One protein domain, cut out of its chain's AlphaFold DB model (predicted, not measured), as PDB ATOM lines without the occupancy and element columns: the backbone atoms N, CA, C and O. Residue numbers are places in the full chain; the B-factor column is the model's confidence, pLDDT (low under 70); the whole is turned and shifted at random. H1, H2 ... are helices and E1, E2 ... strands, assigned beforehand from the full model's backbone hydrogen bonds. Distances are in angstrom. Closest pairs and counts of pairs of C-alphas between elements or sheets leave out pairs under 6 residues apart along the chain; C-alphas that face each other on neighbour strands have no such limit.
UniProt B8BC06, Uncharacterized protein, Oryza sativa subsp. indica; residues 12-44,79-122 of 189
ATOM      1  N   LYS A  12      -0.714 101.503  89.809       54.97
ATOM      2  CA  LYS A  12       0.351 100.612  90.290       54.97
ATOM      3  C   LYS A  12       0.527 100.869  91.782       54.97
ATOM      4  O   LYS A  12       0.778 102.009  92.167       54.97
ATOM      5  N   LYS A  13       0.420  99.829  92.607       58.53
ATOM      6  CA  LYS A  13       0.860  99.915  94.002       58.53
ATOM      7  C   LYS A  13       2.368  99.694  94.035       58.53
ATOM      8  O   LYS A  13       2.864  98.746  93.425       58.53
ATOM      9  N   HIS A  14       3.080 100.591  94.698       70.81
ATOM     10  CA  HIS A  14       4.484 100.413  95.028       70.81
ATOM     11  C   HIS A  14       4.623 100.454  96.544       70.81
ATOM     12  O   HIS A  14       3.886 101.179  97.209       70.81
ATOM     13  N   GLU A  15       5.543  99.658  97.060       72.12
ATOM     14  CA  GLU A  15       6.002  99.728  98.439       72.12
ATOM     15  C   GLU A  15       7.458 100.175  98.401       72.12
ATOM     16  O   GLU A  15       8.239  99.690  97.585       72.12
ATOM     17  N   GLU A  16       7.813 101.139  99.235       76.94
ATOM     18  CA  GLU A  16       9.173 101.647  99.346       76.94
ATOM     19  C   GLU A  16       9.716 101.307 100.731       76.94
ATOM     20  O   GLU A  16       9.004 101.427 101.728       76.94
ATOM     21  N   ALA A  17      10.967 100.866 100.790       74.62
ATOM     22  CA  ALA A  17      11.676 100.627 102.033       74.62
ATOM     23  C   ALA A  17      13.082 101.215 101.960       74.62
ATOM     24  O   ALA A  17      13.794 101.030 100.973       74.62
ATOM     25  N   THR A  18      13.492 101.872 103.040       79.81
ATOM     26  CA  THR A  18      14.809 102.498 103.159       79.81
ATOM     27  C   THR A  18      15.643 101.744 104.184       79.81
ATOM     28  O   THR A  18      15.264 101.659 105.352       79.81
ATOM     29  N   LEU A  19      16.798 101.233 103.761       82.38
ATOM     30  CA  LEU A  19      17.817 100.679 104.646       82.38
ATOM     31  C   LEU A  19      18.955 101.691 104.792       82.38
ATOM     32  O   LEU A  19      19.602 102.038 103.804       82.38
ATOM     33  N   LYS A  20      19.223 102.120 106.028       87.31
ATOM     34  CA  LYS A  20      20.396 102.932 106.378       87.31
ATOM     35  C   LYS A  20      21.308 102.124 107.287       87.31
ATOM     36  O   LYS A  20      20.842 101.604 108.300       87.31
ATOM     37  N   PHE A  21      22.577 102.012 106.923       85.50
ATOM     38  CA  PHE A  21      23.581 101.380 107.768       85.50
ATOM     39  C   PHE A  21      24.958 101.991 107.530       85.50
ATOM     40  O   PHE A  21      25.240 102.564 106.476       85.50
ATOM     41  N   ASP A  22      25.802 101.827 108.537       87.81
ATOM     42  CA  ASP A  22      27.136 102.391 108.598       87.81
ATOM     43  C   ASP A  22      28.169 101.257 108.519       87.81
ATOM     44  O   ASP A  22      28.018 100.215 109.162       87.81
ATOM     45  N   VAL A  23      29.224 101.455 107.727       88.31
ATOM     46  CA  VAL A  23      30.400 100.579 107.687       88.31
ATOM     47  C   VAL A  23      31.496 101.249 108.504       88.31
ATOM     48  O   VAL A  23      32.164 102.167 108.028       88.31
ATOM     49  N   VAL A  24      31.647 100.795 109.746       90.56
ATOM     50  CA  VAL A  24      32.674 101.272 110.679       90.56
ATOM     51  C   VAL A  24      34.022 100.650 110.326       90.56
ATOM     52  O   VAL A  24      34.087  99.452 110.049       90.56
ATOM     53  N   GLY A  25      35.093 101.446 110.371       90.19
ATOM     54  CA  GLY A  25      36.428 100.977 110.013       90.19
ATOM     55  C   GLY A  25      36.564 100.785 108.506       90.19
ATOM     56  O   GLY A  25      37.074  99.757 108.063       90.19
ATOM     57  N   TYR A  26      36.027 101.711 107.705       87.81
ATOM     58  CA  TYR A  26      35.992 101.583 106.245       87.81
ATOM     59  C   TYR A  26      37.391 101.341 105.654       87.81
ATOM     60  O   TYR A  26      37.524 100.511 104.751       87.81
ATOM     61  N   SER A  27      38.415 101.998 106.203       87.06
ATOM     62  CA  SER A  27      39.828 101.830 105.848       87.06
ATOM     63  C   SER A  27      40.323 100.382 105.947       87.06
ATOM     64  O   SER A  27      41.148  99.965 105.142       87.06
ATOM     65  N   LEU A  28      39.756  99.561 106.838       87.62
ATOM     66  CA  LEU A  28      40.108  98.140 106.977       87.62
ATOM     67  C   LEU A  28      39.678  97.291 105.771       87.62
ATOM     68  O   LEU A  28      40.127  96.157 105.629       87.62
ATOM     69  N   ASN A  29      38.822  97.829 104.899       80.25
ATOM     70  CA  ASN A  29      38.428  97.190 103.641       80.25
ATOM     71  C   ASN A  29      39.369  97.570 102.477       80.25
ATOM     72  O   ASN A  29      39.105  97.261 101.306       80.25
ATOM     73  N   GLU A  30      40.449  98.304 102.751       80.81
ATOM     74  CA  GLU A  30      41.540  98.494 101.803       80.81
ATOM     75  C   GLU A  30      42.218  97.144 101.517       80.81
ATOM     76  O   GLU A  30      42.503  96.364 102.417       80.81
ATOM     77  N   GLY A  31      42.410  96.824 100.235       77.00
ATOM     78  CA  GLY A  31      42.939  95.519  99.823       77.00
ATOM     79  C   GLY A  31      41.914  94.384  99.697       77.00
ATOM     80  O   GLY A  31      42.328  93.267  99.395       77.00
ATOM     81  N   MET A  32      40.606  94.651  99.851       76.44
ATOM     82  CA  MET A  32      39.548  93.673  99.537       76.44
ATOM     83  C   MET A  32      39.758  93.057  98.147       76.44
ATOM     84  O   MET A  32      39.875  93.776  97.143       76.44
ATOM     85  N   ALA A  33      39.790  91.726  98.091       70.19
ATOM     86  CA  ALA A  33      40.027  91.001  96.854       70.19
ATOM     87  C   ALA A  33      38.811  91.078  95.916       70.19
ATOM     88  O   ALA A  33      37.669  91.302  96.325       70.19
ATOM     89  N   ALA A  34      39.045  90.857  94.621       71.25
ATOM     90  CA  ALA A  34      37.960  90.781  93.650       71.25
ATOM     91  C   ALA A  34      36.984  89.650  94.029       71.25
ATOM     92  O   ALA A  34      37.358  88.480  94.041       71.25
ATOM     93  N   GLY A  35      35.729  90.007  94.314       68.81
ATOM     94  CA  GLY A  35      34.694  89.061  94.745       68.81
ATOM     95  C   GLY A  35      34.438  89.029  96.254       68.81
ATOM     96  O   GLY A  35      33.563  88.282  96.691       68.81
ATOM     97  N   GLU A  36      35.139  89.839  97.048       73.44
ATOM     98  CA  GLU A  36      34.781  90.093  98.444       73.44
ATOM     99  C   GLU A  36      33.776  91.246  98.551       73.44
ATOM    100  O   GLU A  36      33.811  92.206  97.778       73.44
ATOM    101  N   PHE A  37      32.843  91.140  99.501       76.31
ATOM    102  CA  PHE A  37      31.723  92.072  99.619       76.31
ATOM    103  C   PHE A  37      31.392  92.387 101.074       76.31
ATOM    104  O   PHE A  37      31.347  91.496 101.924       76.31
ATOM    105  N   ILE A  38      31.049  93.650 101.328       78.94
ATOM    106  CA  ILE A  38      30.435  94.086 102.582       78.94
ATOM    107  C   ILE A  38      28.956  93.692 102.550       78.94
ATOM    108  O   ILE A  38      28.240  93.996 101.592       78.94
ATOM    109  N   ARG A  39      28.488  93.007 103.596       77.50
ATOM    110  CA  ARG A  39      27.084  92.597 103.731       77.50
ATOM    111  C   ARG A  39      26.327  93.577 104.616       77.50
ATOM    112  O   ARG A  39      26.811  93.954 105.678       77.50
ATOM    113  N   SER A  40      25.128  93.954 104.189       78.25
ATOM    114  CA  SER A  40      24.218  94.746 105.010       78.25
ATOM    115  C   SER A  40      23.493  93.872 106.044       78.25
ATOM    116  O   SER A  40      23.407  92.649 105.867       78.25
ATOM    117  N   PRO A  41      22.880  94.478 107.074       74.19
ATOM    118  CA  PRO A  41      21.865  93.807 107.878       74.19
ATOM    119  C   PRO A  41      20.691  93.329 107.010       74.19
ATOM    120  O   PRO A  41      20.390  93.917 105.965       74.19
ATOM    121  N   ALA A  42      20.012  92.271 107.453       76.50
ATOM    122  CA  ALA A  42      18.758  91.841 106.845       76.50
ATOM    123  C   ALA A  42      17.623  92.803 107.233       76.50
ATOM    124  O   ALA A  42      17.546  93.246 108.379       76.50
ATOM    125  N   PHE A  43      16.725  93.103 106.293       65.88
ATOM    126  CA  PHE A  43      15.539  93.918 106.551       65.88
ATOM    127  C   PHE A  43      14.339  93.421 105.745       65.88
ATOM    128  O   PHE A  43      14.491  92.848 104.664       65.88
ATOM    129  N   ALA A  44      13.143  93.606 106.300       70.25
ATOM    130  CA  ALA A  44      11.900  93.207 105.661       70.25
ATOM    131  C   ALA A  44      11.389  94.322 104.744       70.25
ATOM    132  O   ALA A  44      11.377  95.494 105.123       70.25
ATOM    133  N   SER A  79      15.896  86.383  95.625       28.41
ATOM    134  CA  SER A  79      16.167  86.168  94.201       28.41
ATOM    135  C   SER A  79      14.893  86.435  93.390       28.41
ATOM    136  O   SER A  79      14.103  85.529  93.114       28.41
ATOM    137  N   SER A  80      14.649  87.688  93.004       33.44
ATOM    138  CA  SER A  80      13.568  87.997  92.062       33.44
ATOM    139  C   SER A  80      14.050  87.782  90.625       33.44
ATOM    140  O   SER A  80      14.688  88.643  90.023       33.44
ATOM    141  N   THR A  81      13.720  86.629  90.040       32.53
ATOM    142  CA  THR A  81      14.056  86.246  88.652       32.53
ATOM    143  C   THR A  81      13.303  87.042  87.574       32.53
ATOM    144  O   THR A  81      13.402  86.727  86.389       32.53
ATOM    145  N   ARG A  82      12.532  88.078  87.942       34.34
ATOM    146  CA  ARG A  82      11.687  88.853  87.011       34.34
ATOM    147  C   ARG A  82      11.739  90.367  87.211       34.34
ATOM    148  O   ARG A  82      10.805  91.068  86.815       34.34
ATOM    149  N   CYS A  83      12.824  90.888  87.776       43.19
ATOM    150  CA  CYS A  83      13.139  92.302  87.590       43.19
ATOM    151  C   CYS A  83      13.542  92.535  86.120       43.19
ATOM    152  O   CYS A  83      14.282  91.720  85.558       43.19
ATOM    153  N   PRO A  84      13.120  93.641  85.474       41.91
ATOM    154  CA  PRO A  84      13.929  94.210  84.402       41.91
ATOM    155  C   PRO A  84      15.365  94.269  84.925       41.91
ATOM    156  O   PRO A  84      15.550  94.640  86.087       41.91
ATOM    157  N   LYS A  85      16.353  93.836  84.127       44.19
ATOM    158  CA  LYS A  85      17.773  93.897  84.517       44.19
ATOM    159  C   LYS A  85      18.001  95.237  85.225       44.19
ATOM    160  O   LYS A  85      17.574  96.238  84.639       44.19
ATOM    161  N   PRO A  86      18.577  95.266  86.447       49.41
ATOM    162  CA  PRO A  86      18.809  96.529  87.134       49.41
ATOM    163  C   PRO A  86      19.463  97.458  86.123       49.41
ATOM    164  O   PRO A  86      20.372  97.034  85.398       49.41
ATOM    165  N   GLN A  87      18.910  98.665  85.979       47.62
ATOM    166  CA  GLN A  87      19.504  99.692  85.140       47.62
ATOM    167  C   GLN A  87      20.973  99.722  85.542       47.62
ATOM    168  O   GLN A  87      21.251  99.927  86.718       47.62
ATOM    169  N   ARG A  88      21.873  99.328  84.628       45.31
ATOM    170  CA  ARG A  88      23.282  99.065  84.943       45.31
ATOM    171  C   ARG A  88      23.894 100.355  85.481       45.31
ATOM    172  O   ARG A  88      24.382 101.173  84.711       45.31
ATOM    173  N   SER A  89      23.817 100.561  86.790       53.19
ATOM    174  CA  SER A  89      24.549 101.609  87.466       53.19
ATOM    175  C   SER A  89      25.971 101.101  87.537       53.19
ATOM    176  O   SER A  89      26.234 100.057  88.138       53.19
ATOM    177  N   ASN A  90      26.883 101.806  86.875       52.41
ATOM    178  CA  ASN A  90      28.296 101.553  87.083       52.41
ATOM    179  C   ASN A  90      28.574 101.673  88.589       52.41
ATOM    180  O   ASN A  90      28.060 102.614  89.207       52.41
ATOM    181  N   PRO A  91      29.332 100.739  89.187       61.94
ATOM    182  CA  PRO A  91      29.713 100.866  90.583       61.94
ATOM    183  C   PRO A  91      30.382 102.226  90.784       61.94
ATOM    184  O   PRO A  91      31.155 102.691  89.938       61.94
ATOM    185  N   MET A  92      30.039 102.893  91.884       68.00
ATOM    186  CA  MET A  92      30.673 104.159  92.217       68.00
ATOM    187  C   MET A  92      32.166 103.906  92.440       68.00
ATOM    188  O   MET A  92      32.543 103.017  93.198       68.00
ATOM    189  N   GLN A  93      33.018 104.652  91.737       77.38
ATOM    190  CA  GLN A  93      34.465 104.495  91.876       77.38
ATOM    191  C   GLN A  93      34.912 104.939  93.278       77.38
ATOM    192  O   GLN A  93      34.439 105.971  93.756       77.38
ATOM    193  N   ARG A  94      35.846 104.202  93.904       79.88
ATOM    194  CA  ARG A  94      36.331 104.457  95.281       79.88
ATOM    195  C   ARG A  94      36.772 105.906  95.498       79.88
ATOM    196  O   ARG A  94      36.315 106.540  96.440       79.88
ATOM    197  N   TYR A  95      37.516 106.478  94.549       81.75
ATOM    198  CA  TYR A  95      37.988 107.865  94.637       81.75
ATOM    199  C   TYR A  95      36.851 108.894  94.809       81.75
ATOM    200  O   TYR A  95      37.057 109.955  95.388       81.75
ATOM    201  N   ARG A  96      35.641 108.613  94.297       82.75
ATOM    202  CA  ARG A  96      34.484 109.517  94.440       82.75
ATOM    203  C   ARG A  96      33.887 109.478  95.839       82.75
ATOM    204  O   ARG A  96      33.286 110.462  96.252       82.75
ATOM    205  N   LEU A  97      34.016 108.337  96.506       79.88
ATOM    206  CA  LEU A  97      33.552 108.114  97.867       79.88
ATOM    207  C   LEU A  97      34.535 108.695  98.891       79.88
ATOM    208  O   LEU A  97      34.121 109.236  99.906       79.88
ATOM    209  N   GLU A  98      35.828 108.598  98.591       84.44
ATOM    210  CA  GLU A  98      36.932 109.041  99.454       84.44
ATOM    211  C   GLU A  98      37.264 110.532  99.287       84.44
ATOM    212  O   GLU A  98      38.045 111.086 100.055       84.44
ATOM    213  N   LYS A  99      36.653 111.221  98.315       87.06
ATOM    214  CA  LYS A  99      36.810 112.671  98.161       87.06
ATOM    215  C   LYS A  99      36.197 113.392  99.368       87.06
ATOM    216  O   LYS A  99      35.010 113.200  99.633       87.06
ATOM    217  N   GLU A 100      36.950 114.279 100.023       80.69
ATOM    218  CA  GLU A 100      36.491 115.038 101.205       80.69
ATOM    219  C   GLU A 100      35.160 115.775 100.970       80.69
ATOM    220  O   GLU A 100      34.264 115.746 101.811       80.69
ATOM    221  N   GLU A 101      34.979 116.364  99.784       85.25
ATOM    222  CA  GLU A 101      33.747 117.063  99.384       85.25
ATOM    223  C   GLU A 101      32.499 116.163  99.353       85.25
ATOM    224  O   GLU A 101      31.376 116.663  99.390       85.25
ATOM    225  N   SER A 102      32.674 114.844  99.236       77.81
ATOM    226  CA  SER A 102      31.562 113.901  99.109       77.81
ATOM    227  C   SER A 102      30.824 113.678 100.432       77.81
ATOM    228  O   SER A 102      29.634 113.370 100.427       77.81
ATOM    229  N   GLY A 103      31.520 113.833 101.566       86.06
ATOM    230  CA  GLY A 103      30.960 113.680 102.909       86.06
ATOM    231  C   GLY A 103      30.403 112.289 103.249       86.06
ATOM    232  O   GLY A 103      29.782 112.156 104.306       86.06
ATOM    233  N   TYR A 104      30.597 111.279 102.388       84.31
ATOM    234  CA  TYR A 104      30.091 109.914 102.598       84.31
ATOM    235  C   TYR A 104      30.884 109.142 103.652       84.31
ATOM    236  O   TYR A 104      30.311 108.307 104.355       84.31
ATOM    237  N   ILE A 105      32.184 109.427 103.750       88.69
ATOM    238  CA  ILE A 105      33.082 108.878 104.762       88.69
ATOM    239  C   ILE A 105      33.390 109.989 105.763       88.69
ATOM    240  O   ILE A 105      33.872 111.058 105.385       88.69
ATOM    241  N   LYS A 106      33.099 109.742 107.039       89.62
ATOM    242  CA  LYS A 106      33.468 110.617 108.162       89.62
ATOM    243  C   LYS A 106      33.980 109.753 109.298       89.62
ATOM    244  O   LYS A 106      33.363 108.730 109.570       89.62
ATOM    245  N   ASP A 107      35.083 110.145 109.927       91.75
ATOM    246  CA  ASP A 107      35.668 109.424 111.067       91.75
ATOM    247  C   ASP A 107      35.847 107.913 110.795       91.75
ATOM    248  O   ASP A 107      35.482 107.069 111.606       91.75
ATOM    249  N   ASP A 108      36.351 107.572 109.600       91.62
ATOM    250  CA  ASP A 108      36.519 106.192 109.109       91.62
ATOM    251  C   ASP A 108      35.219 105.356 109.041       91.62
ATOM    252  O   ASP A 108      35.213 104.125 109.119       91.62
ATOM    253  N   CYS A 109      34.083 106.035 108.887       88.69
ATOM    254  CA  CYS A 109      32.767 105.428 108.792       88.69
ATOM    255  C   CYS A 109      32.094 105.804 107.469       88.69
ATOM    256  O   CYS A 109      31.777 106.972 107.227       88.69
ATOM    257  N   LEU A 110      31.840 104.805 106.623       87.94
ATOM    258  CA  LEU A 110      31.090 104.972 105.379       87.94
ATOM    259  C   LEU A 110      29.586 104.833 105.645       87.94
ATOM    260  O   LEU A 110      29.140 103.796 106.135       87.94
ATOM    261  N   LYS A 111      28.799 105.837 105.250       85.56
ATOM    262  CA  LYS A 111      27.331 105.802 105.350       85.56
ATOM    263  C   LYS A 111      26.692 105.289 104.064       85.56
ATOM    264  O   LYS A 111      26.956 105.822 102.986       85.56
ATOM    265  N   ILE A 112      25.811 104.295 104.181       84.50
ATOM    266  CA  ILE A 112      25.081 103.714 103.049       84.50
ATOM    267  C   ILE A 112      23.577 103.864 103.280       84.50
ATOM    268  O   ILE A 112      23.031 103.411 104.286       84.50
ATOM    269  N   GLU A 113      22.897 104.465 102.304       85.25
ATOM    270  CA  GLU A 113      21.439 104.539 102.231       85.25
ATOM    271  C   GLU A 113      20.968 103.843 100.954       85.25
ATOM    272  O   GLU A 113      21.357 104.203  99.842       85.25
ATOM    273  N   CYS A 114      20.139 102.817 101.119       76.62
ATOM    274  CA  CYS A 114      19.538 102.076 100.025       76.62
ATOM    275  C   CYS A 114      18.023 102.261 100.069       76.62
ATOM    276  O   CYS A 114      17.387 101.923 101.064       76.62
ATOM    277  N   VAL A 115      17.454 102.778  98.981       80.31
ATOM    278  CA  VAL A 115      16.006 102.873  98.786       80.31
ATOM    279  C   VAL A 115      15.585 101.750  97.849       80.31
ATOM    280  O   VAL A 115      16.009 101.695  96.692       80.31
ATOM    281  N   LEU A 116      14.769 100.831  98.356       77.50
ATOM    282  CA  LEU A 116      14.191  99.735  97.592       77.50
ATOM    283  C   LEU A 116      12.727 100.031  97.295       77.50
ATOM    284  O   LEU A 116      11.913 100.135  98.206       77.50
ATOM    285  N   THR A 117      12.379 100.083  96.014       75.75
ATOM    286  CA  THR A 117      10.989 100.207  95.567       75.75
ATOM    287  C   THR A 117      10.503  98.875  94.998       75.75
ATOM    288  O   THR A 117      10.942  98.429  93.936       75.75
ATOM    289  N   VAL A 118       9.556  98.242  95.682       78.62
ATOM    290  CA  VAL A 118       8.846  97.051  95.216       78.62
ATOM    291  C   VAL A 118       7.624  97.492  94.425       78.62
ATOM    292  O   VAL A 118       6.695  98.095  94.951       78.62
ATOM    293  N   VAL A 119       7.605  97.189  93.129       75.06
ATOM    294  CA  VAL A 119       6.465  97.497  92.260       75.06
ATOM    295  C   VAL A 119       5.572  96.268  92.145       75.06
ATOM    296  O   VAL A 119       5.938  95.278  91.505       75.06
ATOM    297  N   HIS A 120       4.364  96.344  92.702       71.75
ATOM    298  CA  HIS A 120       3.364  95.299  92.526       71.75
ATOM    299  C   HIS A 120       2.704  95.457  91.160       71.75
ATOM    300  O   HIS A 120       2.133  96.501  90.823       71.75
ATOM    301  N   LYS A 121       2.748  94.393  90.355       61.91
ATOM    302  CA  LYS A 121       1.876  94.307  89.185       61.91
ATOM    303  C   LYS A 121       0.449  94.121  89.701       61.91
ATOM    304  O   LYS A 121       0.212  93.170  90.443       61.91
ATOM    305  N   PRO A 122      -0.511  94.976  89.325       56.09
ATOM    306  CA  PRO A 122      -1.904  94.683  89.595       56.09
ATOM    307  C   PRO A 122      -2.274  93.405  88.851       56.09
ATOM    308  O   PRO A 122      -2.027  93.265  87.649       56.09
TER     309      PRO A 122
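This is residues 12 to 44 and 79 to 122 of the 189 residues of an uncharacterized protein of Oryza sativa subsp. indica (UniProt B8BC06). A long, narrow ribbon of two antiparallel strands, E1 and E2, has two short helices, H1 and H2, near one end, and residues 30 to 36 and 84 to 95 stick out. The 77 printed residues run E1, H1, H2, E2, a mixed class with under half in named elements. The whole is loose, with a radius of gyration of the C-alphas of 15.5 A, and spans 45 by 24 by 24 A.

E1, residues 13 to 24, and E2, residues 109 to 120, are antiparallel at 165 degrees; N 15 and O 118 are 2.9 A apart, within hydrogen-bond range. Closest between H1, residues 26 to 29, and E2 are the C-alphas of Tyr 26 and Cys 109, 5.6 A. H2, residues 94 to 98, is apart from E1 and H1. H2's O i to N i+4 pair is within hydrogen-bond range; H1 is too short for one.

E1 begins at C-alpha 13 (0.860, 99.915, 94.002) and is 35.9 A long. E2, 35.1 A, ends at C-alpha 120 (3.364, 95.299, 92.526).

Residues 45 to 78 are not printed; C-alphas 44 and 79 are 14.1 A apart. Confidence is low, under 70, at 20 residues, among them 79 to 92.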